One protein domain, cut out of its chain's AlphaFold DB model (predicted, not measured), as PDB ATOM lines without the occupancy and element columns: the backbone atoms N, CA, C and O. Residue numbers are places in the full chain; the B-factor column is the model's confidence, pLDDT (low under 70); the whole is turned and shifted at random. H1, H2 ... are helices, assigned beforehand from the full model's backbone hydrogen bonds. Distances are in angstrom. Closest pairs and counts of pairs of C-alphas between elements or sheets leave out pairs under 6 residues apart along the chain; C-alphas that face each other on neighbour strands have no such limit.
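AT A GLANCE: This is residues 9 to 112 of the 126 residues of an uncharacterized protein of Aquincola rivuli (UniProt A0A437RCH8). Two pairs of antiparallel helices, H1 with H5 and H2 with H4, form an open V, with short H3 at the far tip of the second pair and residues 100 to 112 sticking out from the first. The printed part has 104 residues with five named helices, H1 to H5, and no named strand: all helix. It is loose, radius of gyration of the C-alphas 18.2 A, spanning 57 by 38 by 19 A.

HOW THE PARTS SIT: H1, residues 9 to 27, touches H5, residues 79 to 110, opposite ways at a shallow tilt of 6 degrees; the closest C-alphas, Ala 20 and Trp 87, are 5.9 A apart. H2, residues 32 to 41, touches H4, residues 57 to 75, opposite ways at a shallow tilt of 10 degrees; closest C-alphas Val 34 and Leu 65, 7.2 A. H3, residues 47 to 53, is close but not clearly touching H4; closest C-alphas Glu 51 and Trp 57, 6.4 A. H4 and H5 stand at a steep tilt of 52 degrees. In all five helices every O i to N i+4 pair is within hydrogen-bond range.

IN THESE COORDINATES: H1, 26.5 A long, begins at C-alpha 9 (152.477, 175.416, 207.419). H2 measures 14.7 A, H3 10.0 A and H4 26.3 A. H5, 46.7 A, ends at C-alpha 110 (141.576, 157.204, 214.319).

THE WHOLE: The printed part has no cut, and its four links are tight. The farthest C-alphas, Ser 32 and Met 112, are 58.3 A apart. Mean pLDDT of the printed part is 73.8; 23 residues are under 70, among them 71 to 80.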
ATOM      1  N   ALA A   9     152.024 174.703 206.231       74.38
ATOM      2  CA  ALA A   9     152.477 175.416 207.419       74.38
ATOM      3  C   ALA A   9     153.920 175.912 207.275       74.38
ATOM      4  O   ALA A   9     154.196 177.064 207.587       74.38
ATOM      5  N   ALA A  10     154.826 175.078 206.756       74.19
ATOM      6  CA  ALA A  10     156.208 175.457 206.480       74.19
ATOM      7  C   ALA A  10     156.284 176.552 205.411       74.19
ATOM      8  O   ALA A  10     157.071 177.480 205.554       74.19
ATOM      9  N   PHE A  11     155.440 176.488 204.381       77.06
ATOM     10  CA  PHE A  11     155.354 177.526 203.358       77.06
ATOM     11  C   PHE A  11     154.863 178.856 203.938       77.06
ATOM     12  O   PHE A  11     155.494 179.887 203.729       77.06
ATOM     13  N   VAL A  12     153.786 178.837 204.729       78.38
ATOM     14  CA  VAL A  12     153.262 180.025 205.420       78.38
ATOM     15  C   VAL A  12     154.290 180.583 206.405       78.38
ATOM     16  O   VAL A  12     154.487 181.792 206.460       78.38
ATOM     17  N   LEU A  13     154.995 179.722 207.139       77.75
ATOM     18  CA  LEU A  13     156.046 180.124 208.072       77.75
ATOM     19  C   LEU A  13     157.264 180.713 207.350       77.75
ATOM     20  O   LEU A  13     157.847 181.685 207.829       77.75
ATOM     21  N   ALA A  14     157.639 180.157 206.196       74.06
ATOM     22  CA  ALA A  14     158.688 180.707 205.348       74.06
ATOM     23  C   ALA A  14     158.286 182.092 204.830       74.06
ATOM     24  O   ALA A  14     159.078 183.026 204.935       74.06
ATOM     25  N   LEU A  15     157.043 182.255 204.364       78.62
ATOM     26  CA  LEU A  15     156.503 183.542 203.921       78.62
ATOM     27  C   LEU A  15     156.472 184.570 205.062       78.62
ATOM     28  O   LEU A  15     156.883 185.712 204.880       78.62
ATOM     29  N   TRP A  16     156.043 184.149 206.254       82.38
ATOM     30  CA  TRP A  16     156.035 184.966 207.466       82.38
ATOM     31  C   TRP A  16     157.443 185.394 207.885       82.38
ATOM     32  O   TRP A  16     157.673 186.549 208.234       82.38
ATOM     33  N   SER A  17     158.406 184.475 207.808       78.31
ATOM     34  CA  SER A  17     159.807 184.765 208.113       78.31
ATOM     35  C   SER A  17     160.409 185.727 207.092       78.31
ATOM     36  O   SER A  17     161.131 186.639 207.480       78.31
ATOM     37  N   LEU A  18     160.058 185.582 205.810       77.62
ATOM     38  CA  LEU A  18     160.457 186.517 204.760       77.62
ATOM     39  C   LEU A  18     159.882 187.919 205.015       77.62
ATOM     40  O   LEU A  18     160.597 188.904 204.880       77.62
ATOM     41  N   LEU A  19     158.612 187.999 205.425       74.19
ATOM     42  CA  LEU A  19     157.937 189.245 205.795       74.19
ATOM     43  C   LEU A  19     158.606 189.921 206.992       74.19
ATOM     44  O   LEU A  19     158.923 191.103 206.923       74.19
ATOM     45  N   ALA A  20     158.870 189.186 208.071       76.94
ATOM     46  CA  ALA A  20     159.553 189.737 209.239       76.94
ATOM     47  C   ALA A  20     160.982 190.183 208.913       76.94
ATOM     48  O   ALA A  20     161.431 191.219 209.399       76.94
ATOM     49  N   TRP A  21     161.677 189.435 208.056       80.19
ATOM     50  CA  TRP A  21     163.000 189.812 207.580       80.19
ATOM     51  C   TRP A  21     162.954 191.077 206.720       80.19
ATOM     52  O   TRP A  21     163.759 191.978 206.933       80.19
ATOM     53  N   ALA A  22     161.975 191.197 205.816       73.62
ATOM     54  CA  ALA A  22     161.746 192.412 205.040       73.62
ATOM     55  C   ALA A  22     161.461 193.610 205.956       73.62
ATOM     56  O   ALA A  22     162.080 194.653 205.796       73.62
ATOM     57  N   VAL A  23     160.603 193.452 206.969       73.44
ATOM     58  CA  VAL A  23     160.327 194.506 207.959       73.44
ATOM     59  C   VAL A  23     161.591 194.885 208.737       73.44
ATOM     60  O   VAL A  23     161.871 196.069 208.891       73.44
ATOM     61  N   GLY A  24     162.394 193.913 209.177       69.19
ATOM     62  CA  GLY A  24     163.679 194.171 209.834       69.19
ATOM     63  C   GLY A  24     164.681 194.902 208.935       69.19
ATOM     64  O   GLY A  24     165.329 195.847 209.379       69.19
ATOM     65  N   ALA A  25     164.769 194.524 207.659       75.56
ATOM     66  CA  ALA A  25     165.610 195.201 206.676       75.56
ATOM     67  C   ALA A  25     165.137 196.641 206.415       75.56
ATOM     68  O   ALA A  25     165.958 197.555 206.372       75.56
ATOM     69  N   LEU A  26     163.824 196.859 206.305       68.75
ATOM     70  CA  LEU A  26     163.229 198.186 206.132       68.75
ATOM     71  C   LEU A  26     163.433 199.076 207.365       68.75
ATOM     72  O   LEU A  26     163.677 200.268 207.225       68.75
ATOM     73  N   LEU A  27     163.395 198.516 208.572       68.44
ATOM     74  CA  LEU A  27     163.703 199.256 209.801       68.44
ATOM     75  C   LEU A  27     165.190 199.609 209.941       68.44
ATOM     76  O   LEU A  27     165.522 200.514 210.703       68.44
ATOM     77  N   GLY A  28     166.071 198.900 209.231       67.25
ATOM     78  CA  GLY A  28     167.485 199.249 209.095       67.25
ATOM     79  C   GLY A  28     167.764 200.307 208.020       67.25
ATOM     80  O   GLY A  28     168.868 200.848 207.985       67.25
ATOM     81  N   LEU A  29     166.789 200.602 207.153       68.38
ATOM     82  CA  LEU A  29     166.853 201.672 206.159       68.38
ATOM     83  C   LEU A  29     166.336 202.994 206.742       68.38
ATOM     84  O   LEU A  29     165.563 203.019 207.697       68.38
ATOM     85  N   ASP A  30     166.761 204.104 206.138       68.56
ATOM     86  CA  ASP A  30     166.344 205.448 206.542       68.56
ATOM     87  C   ASP A  30     164.805 205.604 206.472       68.56
ATOM     88  O   ASP A  30     164.221 205.279 205.437       68.56
ATOM     89  N   PRO A  31     164.127 206.118 207.520       66.94
ATOM     90  CA  PRO A  31     162.663 206.165 207.603       66.94
ATOM     91  C   PRO A  31     161.957 206.957 206.487       66.94
ATOM     92  O   PRO A  31     160.731 206.873 206.361       66.94
ATOM     93  N   SER A  32     162.696 207.707 205.664       71.56
ATOM     94  CA  SER A  32     162.197 208.356 204.443       71.56
ATOM     95  C   SER A  32     161.422 207.413 203.509       71.56
ATOM     96  O   SER A  32     160.413 207.846 202.943       71.56
ATOM     97  N   TRP A  33     161.767 206.117 203.453       72.56
ATOM     98  CA  TRP A  33     161.068 205.124 202.615       72.56
ATOM     99  C   TRP A  33     159.564 205.015 202.912       72.56
ATOM    100  O   TRP A  33     158.768 204.733 202.017       72.56
ATOM    101  N   VAL A  34     159.143 205.258 204.160       70.56
ATOM    102  CA  VAL A  34     157.725 205.189 204.565       70.56
ATOM    103  C   VAL A  34     156.911 206.263 203.842       70.56
ATOM    104  O   VAL A  34     155.752 206.056 203.481       70.56
ATOM    105  N   THR A  35     157.531 207.420 203.621       69.50
ATOM    106  CA  THR A  35     156.923 208.551 202.919       69.50
ATOM    107  C   THR A  35     156.795 208.245 201.433       69.50
ATOM    108  O   THR A  35     155.719 208.438 200.871       69.50
ATOM    109  N   ASP A  36     157.828 207.653 200.834       76.44
ATOM    110  CA  ASP A  36     157.823 207.259 199.425       76.44
ATOM    111  C   ASP A  36     156.737 206.217 199.122       76.44
ATOM    112  O   ASP A  36     156.005 206.364 198.142       76.44
ATOM    113  N   ILE A  37     156.549 205.221 200.002       71.75
ATOM    114  CA  ILE A  37     155.490 204.207 199.858       71.75
ATOM    115  C   ILE A  37     154.093 204.826 199.930       71.75
ATOM    116  O   ILE A  37     153.226 204.430 199.155       71.75
ATOM    117  N   GLY A  38     153.864 205.807 200.809       66.12
ATOM    118  CA  GLY A  38     152.583 206.519 200.867       66.12
ATOM    119  C   GLY A  38     152.243 207.201 199.539       66.12
ATOM    120  O   GLY A  38     151.125 207.082 199.037       66.12
ATOM    121  N   THR A  39     153.232 207.848 198.920       71.44
ATOM    122  CA  THR A  39     153.081 208.489 197.604       71.44
ATOM    123  C   THR A  39     152.874 207.472 196.478       71.44
ATOM    124  O   THR A  39     152.015 207.669 195.618       71.44
ATOM    125  N   LEU A  40     153.617 206.360 196.498       70.88
ATOM    126  CA  LEU A  40     153.509 205.277 195.514       70.88
ATOM    127  C   LEU A  40     152.180 204.516 195.623       70.88
ATOM    128  O   LEU A  40     151.616 204.133 194.601       70.88
ATOM    129  N   ALA A  41     151.638 204.348 196.834       67.62
ATOM    130  CA  ALA A  41     150.340 203.715 197.075       67.62
ATOM    131  C   ALA A  41     149.175 204.491 196.428       67.62
ATOM    132  O   ALA A  41     148.182 203.890 196.011       67.62
ATOM    133  N   GLY A  42     149.314 205.814 196.288       67.75
ATOM    134  CA  GLY A  42     148.375 206.659 195.545       67.75
ATOM    135  C   GLY A  42     148.481 206.534 194.020       67.75
ATOM    136  O   GLY A  42     147.562 206.939 193.315       67.75
ATOM    137  N   GLN A  43     149.569 205.955 193.499       74.88
ATOM    138  CA  GLN A  43     149.851 205.841 192.062       74.88
ATOM    139  C   GLN A  43     149.745 204.400 191.536       74.88
ATOM    140  O   GLN A  43     150.190 204.116 190.425       74.88
ATOM    141  N   VAL A  44     149.173 203.470 192.311       72.19
ATOM    142  CA  VAL A  44     149.129 202.046 191.939       72.19
ATOM    143  C   VAL A  44     148.202 201.832 190.731       72.19
ATOM    144  O   VAL A  44     146.983 201.969 190.867       72.19
ATOM    145  N   PRO A  45     148.728 201.409 189.562       71.06
ATOM    146  CA  PRO A  45     147.941 201.287 188.332       71.06
ATOM    147  C   PRO A  45     146.876 200.181 188.395       71.06
ATOM    148  O   PRO A  45     145.905 200.212 187.646       71.06
ATOM    149  N   PHE A  46     147.017 199.222 189.315       75.69
ATOM    150  CA  PHE A  46     146.069 198.122 189.530       75.69
ATOM    151  C   PHE A  46     145.169 198.316 190.762       75.69
ATOM    152  O   PHE A  46     144.522 197.363 191.194       75.69
ATOM    153  N   GLY A  47     145.100 199.523 191.340       71.88
ATOM    154  CA  GLY A  47     144.360 199.775 192.584       71.88
ATOM    155  C   GLY A  47     142.879 199.379 192.527       71.88
ATOM    156  O   GLY A  47     142.352 198.834 193.492       71.88
ATOM    157  N   ALA A  48     142.231 199.544 191.370       75.94
ATOM    158  CA  ALA A  48     140.838 199.135 191.163       75.94
ATOM    159  C   ALA A  48     140.640 197.606 191.193       75.94
ATOM    160  O   ALA A  48     139.607 197.124 191.654       75.94
ATOM    161  N   LEU A  49     141.632 196.835 190.731       79.38
ATOM    162  CA  LEU A  49     141.593 195.374 190.807       79.38
ATOM    163  C   LEU A  49     141.743 194.914 192.262       79.38
ATOM    164  O   LEU A  49     141.049 193.999 192.690       79.38
ATOM    165  N   ILE A  50     142.619 195.569 193.027       77.12
ATOM    166  CA  ILE A  50     142.829 195.260 194.445       77.12
ATOM    167  C   ILE A  50     141.584 195.625 195.259       77.12
ATOM    168  O   ILE A  50     141.167 194.827 196.087       77.12
ATOM    169  N   GLU A  51     140.937 196.755 194.968       82.88
ATOM    170  CA  GLU A  51     139.684 197.168 195.619       82.88
ATOM    171  C   GLU A  51     138.546 196.162 195.396       82.88
ATOM    172  O   GLU A  51     137.765 195.894 196.306       82.88
ATOM    173  N   ALA A  52     138.483 195.542 194.213       82.12
ATOM    174  CA  ALA A  52     137.505 194.493 193.927       82.12
ATOM    175  C   ALA A  52     137.744 193.207 194.739       82.12
ATOM    176  O   ALA A  52     136.795 192.485 195.041       82.12
ATOM    177  N   TRP A  53     138.999 192.912 195.088       84.31
ATOM    178  CA  TRP A  53     139.362 191.748 195.901       84.31
ATOM    179  C   TRP A  53     139.310 192.030 197.405       84.31
ATOM    180  O   TRP A  53     138.908 191.167 198.182       84.31
ATOM    181  N   ILE A  54     139.734 193.222 197.819       76.69
ATOM    182  CA  ILE A  54     139.836 193.662 199.209       76.69
ATOM    183  C   ILE A  54     139.277 195.089 199.288       76.69
ATOM    184  O   ILE A  54     140.025 196.057 199.119       76.69
ATOM    185  N   PRO A  55     137.971 195.236 199.561       81.69
ATOM    186  CA  PRO A  55     137.355 196.543 199.734       81.69
ATOM    187  C   PRO A  55     138.018 197.292 200.895       81.69
ATOM    188  O   PRO A  55     138.155 196.749 201.994       81.69
ATOM    189  N   GLY A  56     138.446 198.532 200.668       78.94
ATOM    190  CA  GLY A  56     139.111 199.355 201.677       78.94
ATOM    191  C   GLY A  56     140.574 198.989 201.958       78.94
ATOM    192  O   GLY A  56     141.115 199.411 202.986       78.94
ATOM    193  N   TRP A  57     141.254 198.253 201.068       80.88
ATOM    194  CA  TRP A  57     142.683 197.923 201.215       80.88
ATOM    195  C   TRP A  57     143.567 199.168 201.380       80.88
ATOM    196  O   TRP A  57     144.533 199.143 202.140       80.88
ATOM    197  N   GLN A  58     143.215 200.273 200.715       78.50
ATOM    198  CA  GLN A  58     143.932 201.545 200.817       78.50
ATOM    199  C   GLN A  58     143.839 202.150 202.222       78.50
ATOM    200  O   GLN A  58     144.841 202.633 202.752       78.50
ATOM    201  N   ALA A  59     142.665 202.082 202.855       79.25
ATOM    202  CA  ALA A  59     142.477 202.552 204.225       79.25
ATOM    203  C   ALA A  59     143.273 201.686 205.213       79.25
ATOM    204  O   ALA A  59     143.926 202.218 206.107       79.25
ATOM    205  N   LEU A  60     143.290 200.366 204.999       79.81
ATOM    206  CA  LEU A  60     144.116 199.419 205.753       79.81
ATOM    207  C   LEU A  60     145.613 199.717 205.617       79.81
ATOM    208  O   LEU A  60     146.320 199.762 206.623       79.81
ATOM    209  N   LEU A  61     146.099 199.968 204.398       79.12
ATOM    210  CA  LEU A  61     147.492 200.352 204.157       79.12
ATOM    211  C   LEU A  61     147.842 201.660 204.854       79.12
ATOM    212  O   LEU A  61     148.842 201.724 205.562       79.12
ATOM    213  N   THR A  62     147.004 202.682 204.692       79.31
ATOM    214  CA  THR A  62     147.221 203.994 205.310       79.31
ATOM    215  C   THR A  62     147.238 203.881 206.832       79.31
ATOM    216  O   THR A  62     148.156 204.382 207.471       79.31
ATOM    217  N   ALA A  63     146.285 203.151 207.421       78.12
ATOM    218  CA  ALA A  63     146.238 202.906 208.859       78.12
ATOM    219  C   ALA A  63     147.474 202.139 209.354       78.12
ATOM    220  O   ALA A  63     148.022 202.456 210.407       78.12
ATOM    221  N   THR A  64     147.949 201.165 208.577       73.75
ATOM    222  CA  THR A  64     149.154 200.391 208.906       73.75
ATOM    223  C   THR A  64     150.413 201.255 208.826       73.75
ATOM    224  O   THR A  64     151.272 201.169 209.704       73.75
ATOM    225  N   LEU A  65     150.531 202.120 207.814       77.00
ATOM    226  CA  LEU A  65     151.640 203.069 207.676       77.00
ATOM    227  C   LEU A  65     151.638 204.100 208.808       77.00
ATOM    228  O   LEU A  65     152.691 204.383 209.375       77.00
ATOM    229  N   GLU A  66     150.466 204.612 209.180       78.81
ATOM    230  CA  GLU A  66     150.323 205.581 210.267       78.81
ATOM    231  C   GLU A  66     150.643 204.955 211.626       78.81
ATOM    232  O   GLU A  66     151.375 205.534 212.432       78.81
ATOM    233  N   PHE A  67     150.188 203.720 211.855       75.94
ATOM    234  CA  PHE A  67     150.578 202.935 213.021       75.94
ATOM    235  C   PHE A  67     152.093 202.709 213.057       75.94
ATOM    236  O   PHE A  67     152.715 202.885 214.100       75.94
ATOM    237  N   THR A  68     152.701 202.387 211.913       71.50
ATOM    238  CA  THR A  68     154.152 202.183 211.795       71.50
ATOM    239  C   THR A  68     154.916 203.468 212.105       71.50
ATOM    240  O   THR A  68     155.849 203.434 212.900       71.50
ATOM    241  N   ARG A  69     154.498 204.621 211.567       73.00
ATOM    242  CA  ARG A  69     155.089 205.930 211.897       73.00
ATOM    243  C   ARG A  69     154.951 206.272 213.371       73.00
ATOM    244  O   ARG A  69     155.926 206.685 213.990       73.00
ATOM    245  N   THR A  70     153.762 206.070 213.933       74.62
ATOM    246  CA  THR A  70     153.483 206.335 215.349       74.62
ATOM    247  C   THR A  70     154.347 205.447 216.241       74.62
ATOM    248  O   THR A  70     154.958 205.935 217.190       74.62
ATOM    249  N   ALA A  71     154.467 204.162 215.899       68.00
ATOM    250  CA  ALA A  71     155.340 203.223 216.583       68.00
ATOM    251  C   ALA A  71     156.816 203.639 216.460       68.00
ATOM    252  O   ALA A  71     157.493 203.747 217.477       68.00
ATOM    253  N   LEU A  72     157.320 203.957 215.261       67.56
ATOM    254  CA  LEU A  72     158.703 204.428 215.084       67.56
ATOM    255  C   LEU A  72     158.989 205.707 215.880       67.56
ATOM    256  O   LEU A  72     160.051 205.809 216.493       67.56
ATOM    257  N   GLY A  73     158.045 206.651 215.905       69.56
ATOM    258  CA  GLY A  73     158.160 207.899 216.658       69.56
ATOM    259  C   GLY A  73     158.190 207.690 218.174       69.56
ATOM    260  O   GLY A  73     158.900 208.404 218.875       69.56
ATOM    261  N   TRP A  74     157.470 206.684 218.680       64.94
ATOM    262  CA  TRP A  74     157.474 206.318 220.099       64.94
ATOM    263  C   TRP A  74     158.706 205.515 220.529       64.94
ATOM    264  O   TRP A  74     159.089 205.569 221.696       64.94
ATOM    265  N   LEU A  75     159.310 204.736 219.626       62.66
ATOM    266  CA  LEU A  75     160.202 203.644 220.025       62.66
ATOM    267  C   LEU A  75     161.699 203.914 219.963       62.66
ATOM    268  O   LEU A  75     162.423 203.051 220.447       62.66
ATOM    269  N   GLY A  76     162.166 205.055 219.442       58.09
ATOM    270  CA  GLY A  76     163.481 205.670 219.728       58.09
ATOM    271  C   GLY A  76     164.755 204.794 219.810       58.09
ATOM    272  O   GLY A  76     165.755 205.267 220.338       58.09
ATOM    273  N   GLY A  77     164.752 203.541 219.338       62.66
ATOM    274  CA  GLY A  77     165.840 202.565 219.524       62.66
ATOM    275  C   GLY A  77     165.419 201.097 219.738       62.66
ATOM    276  O   GLY A  77     166.236 200.204 219.533       62.66
ATOM    277  N   PHE A  78     164.161 200.796 220.084       64.69
ATOM    278  CA  PHE A  78     163.673 199.417 220.306       64.69
ATOM    279  C   PHE A  78     163.017 198.766 219.073       64.69
ATOM    280  O   PHE A  78     162.400 197.704 219.184       64.69
ATOM    281  N   SER A  79     163.156 199.369 217.890       66.00
ATOM    282  CA  SER A  79     162.549 198.891 216.635       66.00
ATOM    283  C   SER A  79     162.887 197.428 216.335       66.00
ATOM    284  O   SER A  79     161.998 196.640 216.022       66.00
ATOM    285  N   GLN A  80     164.146 197.036 216.530       67.69
ATOM    286  CA  GLN A  80     164.615 195.664 216.326       67.69
ATOM    287  C   GLN A  80     163.910 194.665 217.263       67.69
ATOM    288  O   GLN A  80     163.522 193.580 216.837       67.69
ATOM    289  N   VAL A  81     163.706 195.022 218.537       70.06
ATOM    290  CA  VAL A  81     163.070 194.140 219.534       70.06
ATOM    291  C   VAL A  81     161.616 193.857 219.158       70.06
ATOM    292  O   VAL A  81     161.162 192.721 219.275       70.06
ATOM    293  N   LEU A  82     160.901 194.853 218.634       69.44
ATOM    294  CA  LEU A  82     159.530 194.682 218.151       69.44
ATOM    295  C   LEU A  82     159.420 193.724 216.974       69.44
ATOM    296  O   LEU A  82     158.484 192.930 216.950       69.44
ATOM    297  N   VAL A  83     160.369 193.753 216.036       70.62
ATOM    298  CA  VAL A  83     160.400 192.788 214.925       70.62
ATOM    299  C   VAL A  83     160.514 191.371 215.460       70.62
ATOM    300  O   VAL A  83     159.759 190.497 215.043       70.62
ATOM    301  N   TRP A  84     161.413 191.146 216.422       72.50
ATOM    302  CA  TRP A  84     161.596 189.832 217.034       72.50
ATOM    303  C   TRP A  84     160.362 189.371 217.812       72.50
ATOM    304  O   TRP A  84     159.962 188.215 217.677       72.50
ATOM    305  N   VAL A  85     159.726 190.261 218.580       73.56
ATOM    306  CA  VAL A  85     158.489 189.950 219.315       73.56
ATOM    307  C   VAL A  85     157.346 189.639 218.347       73.56
ATOM    308  O   VAL A  85     156.680 188.618 218.498       73.56
ATOM    309  N   LEU A  86     157.143 190.473 217.325       75.62
ATOM    310  CA  LEU A  86     156.092 190.283 216.328       75.62
ATOM    311  C   LEU A  86     156.313 188.991 215.532       75.62
ATOM    312  O   LEU A  86     155.376 188.216 215.343       75.62
ATOM    313  N   TRP A  87     157.557 188.716 215.130       81.12
ATOM    314  CA  TRP A  87     157.922 187.470 214.466       81.12
ATOM    315  C   TRP A  87     157.632 186.258 215.350       81.12
ATOM    316  O   TRP A  87     156.979 185.327 214.879       81.12
ATOM    317  N   ALA A  88     158.060 186.285 216.619       72.75
ATOM    318  CA  ALA A  88     157.867 185.187 217.564       72.75
ATOM    319  C   ALA A  88     156.380 184.898 217.798       72.75
ATOM    320  O   ALA A  88     155.963 183.740 217.750       72.75
ATOM    321  N   VAL A  89     155.563 185.940 217.976       75.25
ATOM    322  CA  VAL A  89     154.108 185.802 218.119       75.25
ATOM    323  C   VAL A  89     153.503 185.156 216.872       75.25
ATOM    324  O   VAL A  89     152.776 184.169 216.988       75.25
ATOM    325  N   GLY A  90     153.832 185.651 215.677       74.38
ATOM    326  CA  GLY A  90     153.299 185.086 214.437       74.38
ATOM    327  C   GLY A  90     153.749 183.645 214.187       74.38
ATOM    328  O   GLY A  90     152.932 182.803 213.817       74.38
ATOM    329  N   ALA A  91     155.013 183.319 214.472       75.38
ATOM    330  CA  ALA A  91     155.536 181.961 214.352       75.38
ATOM    331  C   ALA A  91     154.801 180.986 215.285       75.38
ATOM    332  O   ALA A  91     154.388 179.910 214.850       75.38
ATOM    333  N   VAL A  92     154.568 181.379 216.543       72.88
ATOM    334  CA  VAL A  92     153.813 180.572 217.514       72.88
ATOM    335  C   VAL A  92     152.383 180.337 217.037       72.88
ATOM    336  O   VAL A  92     151.923 179.198 217.060       72.88
ATOM    337  N   VAL A  93     151.689 181.367 216.546       74.75
ATOM    338  CA  VAL A  93     150.317 181.228 216.024       74.75
ATOM    339  C   VAL A  93     150.264 180.260 214.838       74.75
ATOM    340  O   VAL A  93     149.403 179.380 214.806       74.75
ATOM    341  N   ILE A  94     151.202 180.366 213.890       75.75
ATOM    342  CA  ILE A  94     151.268 179.478 212.718       75.75
ATOM    343  C   ILE A  94     151.503 178.025 213.150       75.75
ATOM    344  O   ILE A  94     150.797 177.120 212.694       75.75
ATOM    345  N   VAL A  95     152.454 177.793 214.061       74.19
ATOM    346  CA  VAL A  95     152.760 176.454 214.586       74.19
ATOM    347  C   VAL A  95     151.577 175.884 215.371       74.19
ATOM    348  O   VAL A  95     151.237 174.715 215.186       74.19
ATOM    349  N   LEU A  96     150.903 176.694 216.192       74.38
ATOM    350  CA  LEU A  96     149.712 176.275 216.935       74.38
ATOM    351  C   LEU A  96     148.568 175.883 215.996       74.38
ATOM    352  O   LEU A  96     147.980 174.820 216.183       74.38
ATOM    353  N   CYS A  97     148.289 176.675 214.958       72.94
ATOM    354  CA  CYS A  97     147.284 176.342 213.945       72.94
ATOM    355  C   CYS A  97     147.619 175.037 213.207       72.94
ATOM    356  O   CYS A  97     146.757 174.168 213.057       72.94
ATOM    357  N   ALA A  98     148.873 174.861 212.781       75.06
ATOM    358  CA  ALA A  98     149.327 173.639 212.115       75.06
ATOM    359  C   ALA A  98     149.233 172.405 213.031       75.06
ATOM    360  O   ALA A  98     148.822 171.322 212.595       75.06
ATOM    361  N   GLY A  99     149.574 172.582 214.309       74.12
ATOM    362  CA  GLY A  99     149.423 171.582 215.358       74.12
ATOM    363  C   GLY A  99     147.962 171.195 215.571       74.12
ATOM    364  O   GLY A  99     147.646 170.007 215.537       74.12
ATOM    365  N   LEU A 100     147.060 172.174 215.698       75.44
ATOM    366  CA  LEU A 100     145.620 171.942 215.856       75.44
ATOM    367  C   LEU A 100     145.036 171.168 214.673       75.44
ATOM    368  O   LEU A 100     144.338 170.175 214.871       75.44
ATOM    369  N   LEU A 101     145.358 171.586 213.444       73.19
ATOM    370  CA  LEU A 101     144.909 170.913 212.223       73.19
ATOM    371  C   LEU A 101     145.446 169.481 212.137       73.19
ATOM    372  O   LEU A 101     144.712 168.563 211.770       73.19
ATOM    373  N   SER A 102     146.706 169.266 212.523       76.56
ATOM    374  CA  SER A 102     147.278 167.923 212.624       76.56
ATOM    375  C   SER A 102     146.531 167.069 213.651       76.56
ATOM    376  O   SER A 102     146.190 165.921 213.367       76.56
ATOM    377  N   LEU A 103     146.226 167.619 214.824       73.25
ATOM    378  CA  LEU A 103     145.535 166.903 215.894       73.25
ATOM    379  C   LEU A 103     144.110 166.512 215.469       73.25
ATOM    380  O   LEU A 103     143.712 165.359 215.631       73.25
ATOM    381  N   LEU A 104     143.390 167.426 214.813       77.19
ATOM    382  CA  LEU A 104     142.082 167.171 214.201       77.19
ATOM    383  C   LEU A 104     142.133 166.026 213.181       77.19
ATOM    384  O   LEU A 104     141.323 165.102 213.246       77.19
ATOM    385  N   VAL A 105     143.113 166.032 212.272       75.19
ATOM    386  CA  VAL A 105     143.272 164.961 211.272       75.19
ATOM    387  C   VAL A 105     143.622 163.622 211.915       75.19
ATOM    388  O   VAL A 105     143.116 162.589 211.471       75.19
ATOM    389  N   ALA A 106     144.453 163.615 212.956       74.44
ATOM    390  CA  ALA A 106     144.800 162.397 213.681       74.44
ATOM    391  C   ALA A 106     143.569 161.784 214.371       74.44
ATOM    392  O   ALA A 106     143.347 160.574 214.268       74.44
ATOM    393  N   VAL A 107     142.730 162.614 215.000       80.81
ATOM    394  CA  VAL A 107     141.465 162.185 215.620       80.81
ATOM    395  C   VAL A 107     140.499 161.632 214.572       80.81
ATOM    396  O   VAL A 107     139.963 160.540 214.749       80.81
ATOM    397  N   VAL A 108     140.323 162.323 213.442       77.88
ATOM    398  CA  VAL A 108     139.435 161.866 212.358       77.88
ATOM    399  C   VAL A 108     139.918 160.542 211.760       77.88
ATOM    400  O   VAL A 108     139.115 159.633 211.564       77.88
ATOM    401  N   ARG A 109     141.225 160.385 211.516       73.62
ATOM    402  CA  ARG A 109     141.804 159.128 211.007       73.62
ATOM    403  C   ARG A 109     141.632 157.969 211.978       73.62
ATOM    404  O   ARG A 109     141.358 156.858 211.539       73.62
ATOM    405  N   ARG A 110     141.782 158.218 213.279       74.06
ATOM    406  CA  ARG A 110     141.576 157.204 214.319       74.06
ATOM    407  C   ARG A 110     140.126 156.707 214.362       74.06
ATOM    408  O   ARG A 110     139.904 155.556 214.721       74.06
ATOM    409  N   ASN A 111     139.173 157.543 213.958       75.25
ATOM    410  CA  ASN A 111     137.750 157.215 213.941       75.25
ATOM    411  C   ASN A 111     137.269 156.615 212.603       75.25
ATOM    412  O   ASN A 111     136.085 156.314 212.474       75.25
ATOM    413  N   MET A 112     138.148 156.427 211.607       65.62
ATOM    414  CA  MET A 112     137.771 155.774 210.350       65.62
ATOM    415  C   MET A 112     137.682 154.246 210.529       65.62
ATOM    416  O   MET A 112     138.654 153.632 210.980       65.62
TER     417      MET A 112